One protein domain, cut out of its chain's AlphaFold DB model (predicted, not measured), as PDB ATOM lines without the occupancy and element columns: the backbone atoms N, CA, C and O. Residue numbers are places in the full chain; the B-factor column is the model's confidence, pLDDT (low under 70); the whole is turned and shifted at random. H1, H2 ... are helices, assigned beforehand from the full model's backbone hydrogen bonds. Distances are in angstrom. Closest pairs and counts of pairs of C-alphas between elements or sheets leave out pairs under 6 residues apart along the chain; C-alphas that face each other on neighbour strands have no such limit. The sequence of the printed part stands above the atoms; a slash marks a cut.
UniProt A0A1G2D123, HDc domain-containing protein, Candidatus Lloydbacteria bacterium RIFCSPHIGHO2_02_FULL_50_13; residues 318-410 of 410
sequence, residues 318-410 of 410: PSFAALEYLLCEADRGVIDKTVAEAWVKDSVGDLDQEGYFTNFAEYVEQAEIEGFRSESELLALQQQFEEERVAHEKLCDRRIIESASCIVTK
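What this domain is: This is residues 318 to 410 of the 410 residues of the protein "HDc domain-containing protein" of Candidatus Lloydbacteria bacterium RIFCSPHIGHO2_02_FULL_50_13 (UniProt A0A1G2D123). Two helical hairpins, H1-H2 and H3-H4, follow one another along an elongated body, and long H4 runs back to pack on H1. Residues 369 to 376 stick out at one end. The printed part, all helix, has 93 residues with four named helices, H1 to H4, and no named strand; it is only just compact, close to loose, radius of gyration of the C-alphas 14.7 A, spanning 45 by 26 by 18 A.

How they stand to each other: H1, residues 319 to 331, touches H2, residues 337 to 353, opposite ways at a shallow tilt of 13 degrees; closest C-alphas Ala 330 and Lys 337, 5.0 A. H3, residues 356 to 370, touches residues 378 to 385 of H4, residues 375 to 397, opposite ways at a shallow 22 degrees; closest C-alphas Val 364 and Leu 381, 6.9 A. H4 touches H1 at a steep 46 degrees; closest C-alphas Ala 321 and Ala 391, 5.2 A. In each helix every O i to N i+4 pair is within hydrogen-bond range.

Where its parts are: H1 begins at C-alpha 319 (235.522, 222.075, 285.937); H4, 33.2 A long, ends at C-alpha 397 (236.653, 214.124, 270.653).

The domain as a whole: The printed part has no cut, and its links are tight. pLDDT is under 70 at residues 370 to 373 and 401 to 410.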
ATOM      1  N   PRO A 318     238.584 225.966 285.819       81.69
ATOM      2  CA  PRO A 318     237.225 225.519 285.558       81.69
ATOM      3  C   PRO A 318     237.070 223.978 285.547       81.69
ATOM      4  O   PRO A 318     238.055 223.236 285.476       81.69
ATOM      5  N   SER A 319     235.835 223.485 285.652       85.50
ATOM      6  CA  SER A 319     235.522 222.075 285.937       85.50
ATOM      7  C   SER A 319     235.938 221.137 284.800       85.50
ATOM      8  O   SER A 319     236.635 220.153 285.050       85.50
ATOM      9  N   PHE A 320     235.590 221.429 283.540       85.31
ATOM     10  CA  PHE A 320     235.985 220.573 282.410       85.31
ATOM     11  C   PHE A 320     237.485 220.638 282.149       85.31
ATOM     12  O   PHE A 320     238.073 219.624 281.776       85.31
ATOM     13  N   ALA A 321     238.119 221.788 282.391       83.88
ATOM     14  CA  ALA A 321     239.575 221.903 282.333       83.88
ATOM     15  C   ALA A 321     240.252 220.979 283.361       83.88
ATOM     16  O   ALA A 321     241.197 220.269 283.019       83.88
ATOM     17  N   ALA A 322     239.732 220.918 284.593       88.00
ATOM     18  CA  ALA A 322     240.212 219.979 285.604       88.00
ATOM     19  C   ALA A 322     240.001 218.515 285.187       88.00
ATOM     20  O   ALA A 322     240.918 217.707 285.313       88.00
ATOM     21  N   LEU A 323     238.838 218.172 284.627       91.06
ATOM     22  CA  LEU A 323     238.555 216.813 284.147       91.06
ATOM     23  C   LEU A 323     239.448 216.395 282.964       91.06
ATOM     24  O   LEU A 323     239.931 215.264 282.925       91.06
ATOM     25  N   GLU A 324     239.704 217.292 282.007       88.75
ATOM     26  CA  GLU A 324     240.628 217.027 280.895       88.75
ATOM     27  C   GLU A 324     242.065 216.843 281.389       88.75
ATOM     28  O   GLU A 324     242.781 215.969 280.887       88.75
ATOM     29  N   TYR A 325     242.454 217.590 282.425       86.50
ATOM     30  CA  TYR A 325     243.750 217.436 283.069       86.50
ATOM     31  C   TYR A 325     243.928 216.038 283.685       86.50
ATOM     32  O   TYR A 325     244.978 215.423 283.486       86.50
ATOM     33  N   LEU A 326     242.898 215.472 284.331       89.88
ATOM     34  CA  LEU A 326     242.950 214.092 284.845       89.88
ATOM     35  C   LEU A 326     243.232 213.070 283.731       89.88
ATOM     36  O   LEU A 326     244.026 212.147 283.916       89.88
ATOM     37  N   LEU A 327     242.631 213.247 282.548       88.56
ATOM     38  CA  LEU A 327     242.892 212.365 281.404       88.56
ATOM     39  C   LEU A 327     244.302 212.548 280.830       88.56
ATOM     40  O   LEU A 327     244.884 211.584 280.334       88.56
ATOM     41  N   CYS A 328     244.863 213.757 280.896       83.88
ATOM     42  CA  CYS A 328     246.255 213.997 280.519       83.88
ATOM     43  C   CYS A 328     247.228 213.278 281.463       83.88
ATOM     44  O   CYS A 328     248.198 212.682 280.993       83.88
ATOM     45  N   GLU A 329     246.958 213.284 282.771       81.38
ATOM     46  CA  GLU A 329     247.742 212.521 283.752       81.38
ATOM     47  C   GLU A 329     247.630 211.008 283.508       81.38
ATOM     48  O   GLU A 329     248.634 210.290 283.544       81.38
ATOM     49  N   ALA A 330     246.442 210.522 283.142       84.44
ATOM     50  CA  ALA A 330     246.260 209.130 282.744       84.44
ATOM     51  C   ALA A 330     247.045 208.763 281.469       84.44
ATOM     52  O   ALA A 330     247.702 207.725 281.417       84.44
ATOM     53  N   ASP A 331     247.056 209.627 280.447       79.44
ATOM     54  CA  ASP A 331     247.836 209.398 279.220       79.44
ATOM     55  C   ASP A 331     249.359 209.406 279.475       79.44
ATOM     56  O   ASP A 331     250.120 208.789 278.725       79.44
ATOM     57  N   ARG A 332     249.810 210.068 280.550       73.56
ATOM     58  CA  ARG A 332     251.203 210.039 281.037       73.56
ATOM     59  C   ARG A 332     251.530 208.792 281.867       73.56
ATOM     60  O   ARG A 332     252.693 208.595 282.216       73.56
ATOM     61  N   GLY A 333     250.538 207.952 282.170       70.62
ATOM     62  CA  GLY A 333     250.692 206.754 282.997       70.62
ATOM     63  C   GLY A 333     250.809 207.044 284.496       70.62
ATOM     64  O   GLY A 333     251.355 206.221 285.229       70.62
ATOM     65  N   VAL A 334     250.345 208.216 284.942       75.69
ATOM     66  CA  VAL A 334     250.312 208.603 286.364       75.69
ATOM     67  C   VAL A 334     249.125 207.957 287.086       75.69
ATOM     68  O   VAL A 334     249.245 207.602 288.256       75.69
ATOM     69  N   ILE A 335     248.007 207.793 286.375       82.25
ATOM     70  CA  ILE A 335     246.747 207.199 286.844       82.25
ATOM     71  C   ILE A 335     246.305 206.138 285.832       82.25
ATOM     72  O   ILE A 335     246.498 206.323 284.625       82.25
ATOM     73  N   ASP A 336     245.684 205.047 286.288       85.31
ATOM     74  CA  ASP A 336     245.052 204.084 285.391       85.31
ATOM     75  C   ASP A 336     243.973 204.749 284.524       85.31
ATOM     76  O   ASP A 336     243.037 205.407 284.992       85.31
ATOM     77  N   LYS A 337     244.089 204.531 283.214       85.88
ATOM     78  CA  LYS A 337     243.210 205.150 282.222       85.88
ATOM     79  C   LYS A 337     241.746 204.767 282.406       85.88
ATOM     80  O   LYS A 337     240.879 205.616 282.236       85.88
ATOM     81  N   THR A 338     241.465 203.521 282.775       88.44
ATOM     82  CA  THR A 338     240.091 203.039 282.966       88.44
ATOM     83  C   THR A 338     239.437 203.734 284.157       88.44
ATOM     84  O   THR A 338     238.269 204.121 284.079       88.44
ATOM     85  N   VAL A 339     240.188 203.929 285.247       89.88
ATOM     86  CA  VAL A 339     239.708 204.642 286.440       89.88
ATOM     87  C   VAL A 339     239.442 206.111 286.117       89.88
ATOM     88  O   VAL A 339     238.358 206.613 286.420       89.88
ATOM     89  N   ALA A 340     240.385 206.781 285.447       91.12
ATOM     90  CA  ALA A 340     240.240 208.186 285.068       91.12
ATOM     91  C   ALA A 340     239.056 208.415 284.115       91.12
ATOM     92  O   ALA A 340     238.266 209.335 284.318       91.12
ATOM     93  N   GLU A 341     238.880 207.564 283.099       91.44
ATOM     94  CA  GLU A 341     237.755 207.669 282.163       91.44
ATOM     95  C   GLU A 341     236.404 207.462 282.860       91.44
ATOM     96  O   GLU A 341     235.455 208.196 282.576       91.44
ATOM     97  N   ALA A 342     236.307 206.508 283.792       91.06
ATOM     98  CA  ALA A 342     235.092 206.297 284.575       91.06
ATOM     99  C   ALA A 342     234.778 207.492 285.484       91.06
ATOM    100  O   ALA A 342     233.634 207.946 285.506       91.06
ATOM    101  N   TRP A 343     235.790 208.039 286.165       93.88
ATOM    102  CA  TRP A 343     235.655 209.240 286.994       93.88
ATOM    103  C   TRP A 343     235.145 210.437 286.187       93.88
ATOM    104  O   TRP A 343     234.189 211.112 286.579       93.88
ATOM    105  N   VAL A 344     235.787 210.706 285.046       91.88
ATOM    106  CA  VAL A 344     235.451 211.853 284.197       91.88
ATOM    107  C   VAL A 344     234.062 211.690 283.599       91.88
ATOM    108  O   VAL A 344     233.283 212.636 283.625       91.88
ATOM    109  N   LYS A 345     233.720 210.500 283.099       89.75
ATOM    110  CA  LYS A 345     232.400 210.244 282.517       89.75
ATOM    111  C   LYS A 345     231.270 210.478 283.519       89.75
ATOM    112  O   LYS A 345     230.261 211.073 283.153       89.75
ATOM    113  N   ASP A 346     231.443 210.004 284.747       90.31
ATOM    114  CA  ASP A 346     230.475 210.208 285.822       90.31
ATOM    115  C   ASP A 346     230.327 211.702 286.155       90.31
ATOM    116  O   ASP A 346     229.236 212.256 286.065       90.31
ATOM    117  N   SER A 347     231.454 212.392 286.369       90.25
ATOM    118  CA  SER A 347     231.483 213.828 286.687       90.25
ATOM    119  C   SER A 347     230.871 214.711 285.593       90.25
ATOM    120  O   SER A 347     230.182 215.681 285.897       90.25
ATOM    121  N   VAL A 348     231.084 214.391 284.310       86.44
ATOM    122  CA  VAL A 348     230.412 215.124 283.224       86.44
ATOM    123  C   VAL A 348     228.907 214.855 283.226       86.44
ATOM    124  O   VAL A 348     228.131 215.778 282.991       86.44
ATOM    125  N   GLY A 349     228.485 213.624 283.524       81.88
ATOM    126  CA  GLY A 349     227.069 213.286 283.663       81.88
ATOM    127  C   GLY A 349     226.354 214.159 284.698       81.88
ATOM    128  O   GLY A 349     225.235 214.606 284.437       81.88
ATOM    129  N   ASP A 350     227.014 214.451 285.818       81.50
ATOM    130  CA  ASP A 350     226.500 215.351 286.858       81.50
ATOM    131  C   ASP A 350     226.412 216.803 286.353       81.50
ATOM    132  O   ASP A 350     225.364 217.445 286.458       81.50
ATOM    133  N   LEU A 351     227.480 217.306 285.723       81.75
ATOM    134  CA  LEU A 351     227.538 218.674 285.185       81.75
ATOM    135  C   LEU A 351     226.490 218.928 284.087       81.75
ATOM    136  O   LEU A 351     225.867 219.996 284.053       81.75
ATOM    137  N   ASP A 352     226.264 217.949 283.209       77.81
ATOM    138  CA  ASP A 352     225.245 218.020 282.160       77.81
ATOM    139  C   ASP A 352     223.830 218.047 282.754       77.81
ATOM    140  O   ASP A 352     222.984 218.831 282.312       77.81
ATOM    141  N   GLN A 353     223.563 217.238 283.788       73.06
ATOM    142  CA  GLN A 353     222.276 217.248 284.493       73.06
ATOM    143  C   GLN A 353     222.007 218.578 285.207       73.06
ATOM    144  O   GLN A 353     220.862 219.037 285.245       73.06
ATOM    145  N   GLU A 354     223.049 219.218 285.742       76.19
ATOM    146  CA  GLU A 354     222.959 220.540 286.369       76.19
ATOM    147  C   GLU A 354     222.836 221.692 285.348       76.19
ATOM    148  O   GLU A 354     222.538 222.830 285.724       76.19
ATOM    149  N   GLY A 355     223.018 221.418 284.050       74.62
ATOM    150  CA  GLY A 355     222.978 222.427 282.991       74.62
ATOM    151  C   GLY A 355     224.163 223.394 283.040       74.62
ATOM    152  O   GLY A 355     224.012 224.555 282.654       74.62
ATOM    153  N   TYR A 356     225.323 222.927 283.520       77.06
ATOM    154  CA  TYR A 356     226.501 223.742 283.828       77.06
ATOM    155  C   TYR A 356     226.874 224.725 282.711       77.06
ATOM    156  O   TYR A 356     226.915 225.932 282.939       77.06
ATOM    157  N   PHE A 357     227.070 224.228 281.484       71.06
ATOM    158  CA  PHE A 357     227.486 225.062 280.352       71.06
ATOM    159  C   PHE A 357     226.470 226.141 279.983       71.06
ATOM    160  O   PHE A 357     226.857 227.267 279.675       71.06
ATOM    161  N   THR A 358     225.179 225.811 280.029       73.88
ATOM    162  CA  THR A 358     224.107 226.776 279.755       73.88
ATOM    163  C   THR A 358     224.112 227.875 280.811       73.88
ATOM    164  O   THR A 358     224.109 229.054 280.466       73.88
ATOM    165  N   ASN A 359     224.200 227.497 282.089       75.12
ATOM    166  CA  ASN A 359     224.231 228.452 283.195       75.12
ATOM    167  C   ASN A 359     225.479 229.348 283.134       75.12
ATOM    168  O   ASN A 359     225.382 230.547 283.381       75.12
ATOM    169  N   PHE A 360     226.644 228.788 282.781       74.25
ATOM    170  CA  PHE A 360     227.880 229.561 282.690       74.25
ATOM    171  C   PHE A 360     227.848 230.545 281.515       74.25
ATOM    172  O   PHE A 360     228.212 231.704 281.688       74.25
ATOM    173  N   ALA A 361     227.320 230.140 280.355       73.44
ATOM    174  CA  ALA A 361     227.125 231.039 279.217       73.44
ATOM    175  C   ALA A 361     226.174 232.204 279.550       73.44
ATOM    176  O   ALA A 361     226.493 233.359 279.271       73.44
ATOM    177  N   GLU A 362     225.040 231.916 280.200       79.62
ATOM    178  CA  GLU A 362     224.090 232.945 280.651       79.62
ATOM    179  C   GLU A 362     224.727 233.918 281.658       79.62
ATOM    180  O   GLU A 362     224.442 235.116 281.626       79.62
ATOM    181  N   TYR A 363     225.612 233.425 282.529       76.62
ATOM    182  CA  TYR A 363     226.349 234.256 283.481       76.62
ATOM    183  C   TYR A 363     227.322 235.222 282.789       76.62
ATOM    184  O   TYR A 363     227.355 236.406 283.134       76.62
ATOM    185  N   VAL A 364     228.085 234.750 281.793       74.81
ATOM    186  CA  VAL A 364     228.988 235.614 281.010       74.81
ATOM    187  C   VAL A 364     228.197 236.694 280.270       74.81
ATOM    188  O   VAL A 364     228.551 237.870 280.354       74.81
ATOM    189  N   GLU A 365     227.086 236.330 279.622       76.62
ATOM    190  CA  GLU A 365     226.222 237.284 278.911       76.62
ATOM    191  C   GLU A 365     225.635 238.344 279.864       76.62
ATOM    192  O   GLU A 365     225.622 239.540 279.556       76.62
ATOM    193  N   GLN A 366     225.194 237.941 281.061       75.06
ATOM    194  CA  GLN A 366     224.712 238.884 282.077       75.06
ATOM    195  C   GLN A 366     225.814 239.834 282.557       75.06
ATOM    196  O   GLN A 366     225.559 241.034 282.690       75.06
ATOM    197  N   ALA A 367     227.039 239.342 282.767       71.44
ATOM    198  CA  ALA A 367     228.173 240.178 283.160       71.44
ATOM    199  C   ALA A 367     228.504 241.246 282.097       71.44
ATOM    200  O   ALA A 367     228.768 242.400 282.449       71.44
ATOM    201  N   GLU A 368     228.415 240.895 280.808       71.19
ATOM    202  CA  GLU A 368     228.592 241.827 279.684       71.19
ATOM    203  C   GLU A 368     227.505 242.913 279.638       71.19
ATOM    204  O   GLU A 368     227.805 244.089 279.412       71.19
ATOM    205  N   ILE A 369     226.242 242.537 279.866       71.94
ATOM    206  CA  ILE A 369     225.086 243.447 279.783       71.94
ATOM    207  C   ILE A 369     225.025 244.397 280.979       71.94
ATOM    208  O   ILE A 369     224.758 245.592 280.825       71.94
ATOM    209  N   GLU A 370     225.215 243.870 282.185       68.69
ATOM    210  CA  GLU A 370     224.997 244.620 283.419       68.69
ATOM    211  C   GLU A 370     226.189 245.524 283.779       68.69
ATOM    212  O   GLU A 370     226.097 246.326 284.712       68.69
ATOM    213  N   GLY A 371     227.301 245.435 283.033       58.31
ATOM    214  CA  GLY A 371     228.527 246.184 283.315       58.31
ATOM    215  C   GLY A 371     229.075 245.877 284.709       58.31
ATOM    216  O   GLY A 371     229.734 246.723 285.325       58.31
ATOM    217  N   PHE A 372     228.751 244.698 285.247       48.09
ATOM    218  CA  PHE A 372     229.309 244.264 286.511       48.09
ATOM    219  C   PHE A 372     230.792 244.002 286.287       48.09
ATOM    220  O   PHE A 372     231.157 243.085 285.562       48.09
ATOM    221  N   ARG A 373     231.607 244.776 287.013       61.31
ATOM    222  CA  ARG A 373     233.048 244.581 287.220       61.31
ATOM    223  C   ARG A 373     233.945 245.100 286.091       61.31
ATOM    224  O   ARG A 373     233.501 245.446 285.005       61.31
ATOM    225  N   SER A 374     235.205 245.336 286.447       72.44
ATOM    226  CA  SER A 374     236.196 246.011 285.602       72.44
ATOM    227  C   SER A 374     236.435 245.263 284.281       72.44
ATOM    228  O   SER A 374     236.247 244.053 284.207       72.44
ATOM    229  N   GLU A 375     236.915 245.959 283.245       77.19
ATOM    230  CA  GLU A 375     237.251 245.358 281.938       77.19
ATOM    231  C   GLU A 375     238.198 244.147 282.073       77.19
ATOM    232  O   GLU A 375     238.058 243.157 281.359       77.19
ATOM    233  N   SER A 376     239.110 244.179 283.051       77.94
ATOM    234  CA  SER A 376     239.999 243.059 283.380       77.94
ATOM    235  C   SER A 376     239.282 241.834 283.949       77.94
ATOM    236  O   SER A 376     239.692 240.711 283.670       77.94
ATOM    237  N   GLU A 377     238.227 242.026 284.743       74.50
ATOM    238  CA  GLU A 377     237.452 240.917 285.316       74.50
ATOM    239  C   GLU A 377     236.573 240.257 284.252       74.50
ATOM    240  O   GLU A 377     236.471 239.032 284.222       74.50
ATOM    241  N   LEU A 378     236.006 241.050 283.336       76.75
ATOM    242  CA  LEU A 378     235.252 240.520 282.201       76.75
ATOM    243  C   LEU A 378     236.144 239.693 281.266       76.75
ATOM    244  O   LEU A 378     235.764 238.595 280.867       76.75
ATOM    245  N   LEU A 379     237.352 240.181 280.965       81.25
ATOM    246  CA  LEU A 379     238.309 239.455 280.130       81.25
ATOM    247  C   LEU A 379     238.722 238.116 280.764       81.25
ATOM    248  O   LEU A 379     238.803 237.105 280.071       81.25
ATOM    249  N   ALA A 380     238.949 238.095 282.081       79.69
ATOM    250  CA  ALA A 380     239.272 236.868 282.807       79.69
ATOM    251  C   ALA A 380     238.117 235.854 282.759       79.69
ATOM    252  O   ALA A 380     238.348 234.664 282.555       79.69
ATOM    253  N   LEU A 381     236.873 236.324 282.891       78.56
ATOM    254  CA  LEU A 381     235.685 235.478 282.808       78.56
ATOM    255  C   LEU A 381     235.496 234.889 281.399       78.56
ATOM    256  O   LEU A 381     235.248 233.694 281.256       78.56
ATOM    257  N   GLN A 382     235.670 235.705 280.356       81.25
ATOM    258  CA  GLN A 382     235.632 235.248 278.961       81.25
ATOM    259  C   GLN A 382     236.729 234.214 278.674       81.25
ATOM    260  O   GLN A 382     236.481 233.225 277.984       81.25
ATOM    261  N   GLN A 383     237.927 234.409 279.231       83.69
ATOM    262  CA  GLN A 383     239.012 233.439 279.116       83.69
ATOM    263  C   GLN A 383     238.653 232.108 279.793       83.69
ATOM    264  O   GLN A 383     238.837 231.059 279.183       83.69
ATOM    265  N   GLN A 384     238.095 232.133 281.008       82.31
ATOM    266  CA  GLN A 384     237.646 230.916 281.697       82.31
ATOM    267  C   GLN A 384     236.565 230.167 280.909       82.31
ATOM    268  O   GLN A 384     236.604 228.941 280.827       82.31
ATOM    269  N   PHE A 385     235.621 230.887 280.301       82.00
ATOM    270  CA  PHE A 385     234.595 230.280 279.454       82.00
ATOM    271  C   PHE A 385     235.191 229.590 278.222       82.00
ATOM    272  O   PHE A 385     234.805 228.471 277.884       82.00
ATOM    273  N   GLU A 386     236.164 230.226 277.572       84.06
ATOM    274  CA  GLU A 386     236.863 229.626 276.437       84.06
ATOM    275  C   GLU A 386     237.684 228.393 276.854       84.06
ATOM    276  O   GLU A 386     237.682 227.388 276.141       84.06
ATOM    277  N   GLU A 387     238.327 228.428 278.024       84.00
ATOM    278  CA  GLU A 387     239.023 227.271 278.602       84.00
ATOM    279  C   GLU A 387     238.065 226.088 278.841       84.00
ATOM    280  O   GLU A 387     238.379 224.967 278.430       84.00
ATOM    281  N   GLU A 388     236.877 226.328 279.416       84.38
ATOM    282  CA  GLU A 388     235.838 225.296 279.582       84.38
ATOM    283  C   GLU A 388     235.381 224.720 278.239       84.38
ATOM    284  O   GLU A 388     235.301 223.501 278.064       84.38
ATOM    285  N   ARG A 389     235.101 225.595 277.267       82.62
ATOM    286  CA  ARG A 389     234.616 225.207 275.938       82.62
ATOM    287  C   ARG A 389     235.614 224.291 275.231       82.62
ATOM    288  O   ARG A 389     235.233 223.233 274.729       82.62
ATOM    289  N   VAL A 390     236.892 224.676 275.221       86.00
ATOM    290  CA  VAL A 390     237.972 223.892 274.604       86.00
ATOM    291  C   VAL A 390     238.152 222.552 275.316       86.00
ATOM    292  O   VAL A 390     238.324 221.527 274.652       86.00
ATOM    293  N   ALA A 391     238.105 222.524 276.649       85.38
ATOM    294  CA  ALA A 391     238.221 221.280 277.403       85.38
ATOM    295  C   ALA A 391     237.054 220.322 277.104       85.38
ATOM    296  O   ALA A 391     237.283 219.146 276.815       85.38
ATOM    297  N   HIS A 392     235.819 220.825 277.071       83.25
ATOM    298  CA  HIS A 392     234.642 220.033 276.711       83.25
ATOM    299  C   HIS A 392     234.713 219.461 275.289       83.25
ATOM    300  O   HIS A 392     234.410 218.283 275.083       83.25
ATOM    301  N   GLU A 393     235.172 220.245 274.307       82.06
ATOM    302  CA  GLU A 393     235.393 219.755 272.938       82.06
ATOM    303  C   GLU A 393     236.392 218.595 272.899       82.06
ATOM    304  O   GLU A 393     236.129 217.569 272.267       82.06
ATOM    305  N   LYS A 394     237.493 218.688 273.651       85.06
ATOM    306  CA  LYS A 394     238.456 217.584 273.761       85.06
ATOM    307  C   LYS A 394     237.847 216.332 274.399       85.06
ATOM    308  O   LYS A 394     238.178 215.220 273.980       85.06
ATOM    309  N   LEU A 395     236.973 216.475 275.401       84.50
ATOM    310  CA  LEU A 395     236.274 215.330 276.003       84.50
ATOM    311  C   LEU A 395     235.295 214.673 275.013       84.50
ATOM    312  O   LEU A 395     235.217 213.438 274.965       84.50
ATOM    313  N   CYS A 396     234.605 215.470 274.186       80.25
ATOM    314  CA  CYS A 396     233.777 214.981 273.076       80.25
ATOM    315  C   CYS A 396     234.611 214.204 272.048       80.25
ATOM    316  O   CYS A 396     234.243 213.094 271.658       80.25
ATOM    317  N   ASP A 397     235.759 214.749 271.637       81.94
ATOM    318  CA  ASP A 397     236.653 214.124 270.653       81.94
ATOM    319  C   ASP A 397     237.212 212.785 271.145       81.94
ATOM    320  O   ASP A 397     237.327 211.819 270.380       81.94
ATOM    321  N   ARG A 398     237.498 212.692 272.450       79.56
ATOM    322  CA  ARG A 398     237.895 211.446 273.123       79.56
ATOM    323  C   ARG A 398     236.747 210.438 273.259       79.56
ATOM    324  O   ARG A 398     236.993 209.312 273.680       79.56
ATOM    325  N   ARG A 399     235.516 210.803 272.874       77.44
ATOM    326  CA  ARG A 399     234.287 209.996 273.015       77.44
ATOM    327  C   ARG A 399     233.998 209.578 274.457       77.44
ATOM    328  O   ARG A 399     233.355 208.553 274.682       77.44
ATOM    329  N   ILE A 400     234.477 210.364 275.421       72.75
ATOM    330  CA  ILE A 400     234.137 210.185 276.837       72.75
ATOM    331  C   ILE A 400     232.676 210.579 277.061       72.75
ATOM    332  O   ILE A 400     231.958 209.920 277.812       72.75
ATOM    333  N   ILE A 401     232.232 211.598 276.325       67.56
ATOM    334  CA  ILE A 401     230.860 212.098 276.285       67.56
ATOM    335  C   ILE A 401     230.292 211.982 274.869       67.56
ATOM    336  O   ILE A 401     231.018 212.094 273.877       67.56
ATOM    337  N   GLU A 402     228.994 211.696 274.760       58.41
ATOM    338  CA  GLU A 402     228.296 211.753 273.476       58.41
ATOM    339  C   GLU A 402     228.134 213.223 273.078       58.41
ATOM    340  O   GLU A 402     227.838 214.063 273.919       58.41
ATOM    341  N   SER A 403     228.305 213.543 271.793       52.28
ATOM    342  CA  SER A 403     228.309 214.906 271.229       52.28
ATOM    343  C   SER A 403     226.958 215.653 271.307       52.28
ATOM    344  O   SER A 403     226.646 216.449 270.422       52.28
ATOM    345  N   ALA A 404     226.097 215.328 272.273       43.12
ATOM    346  CA  ALA A 404     224.699 215.745 272.336       43.12
ATOM    347  C   ALA A 404     224.434 216.953 273.252       43.12
ATOM    348  O   ALA A 404     223.383 217.578 273.110       43.12
ATOM    349  N   SER A 405     225.369 217.360 274.110       45.41
ATOM    350  CA  SER A 405     225.352 218.682 274.748       45.41
ATOM    351  C   SER A 405     225.956 219.696 273.775       45.41
ATOM    352  O   SER A 405     227.082 220.166 273.910       45.41
ATOM    353  N   CYS A 406     225.201 219.992 272.711       41.56
ATOM    354  CA  CYS A 406     225.510 221.082 271.796       41.56
ATOM    355  C   CYS A 406     225.701 222.358 272.618       41.56
ATOM    356  O   CYS A 406     224.719 222.949 273.071       41.56
ATOM    357  N   ILE A 407     226.953 222.795 272.767       45.72
ATOM    358  CA  ILE A 407     227.283 224.185 273.061       45.72
ATOM    359  C   ILE A 407     226.439 224.997 272.083       45.72
ATOM    360  O   ILE A 407     226.586 224.865 270.863       45.72
ATOM    361  N   VAL A 408     225.466 225.744 272.601       41.16
ATOM    362  CA  VAL A 408     224.618 226.603 271.780       41.16
ATOM    363  C   VAL A 408     225.511 227.743 271.313       41.16
ATOM    364  O   VAL A 408     225.566 228.800 271.923       41.16
ATOM    365  N   THR A 409     226.245 227.515 270.227       36.72
ATOM    366  CA  THR A 409     226.858 228.587 269.456       36.72
ATOM    367  C   THR A 409     225.713 229.376 268.836       36.72
ATOM    368  O   THR A 409     225.074 228.906 267.884       36.72
ATOM    369  N   LYS A 410     225.411 230.542 269.398       32.22
ATOM    370  CA  LYS A 410     224.644 231.579 268.714       32.22
ATOM    371  C   LYS A 410     225.484 232.823 268.557       32.22
ATOM    372  O   LYS A 410     226.110 233.219 269.557       32.22
TER     373      LYS A 410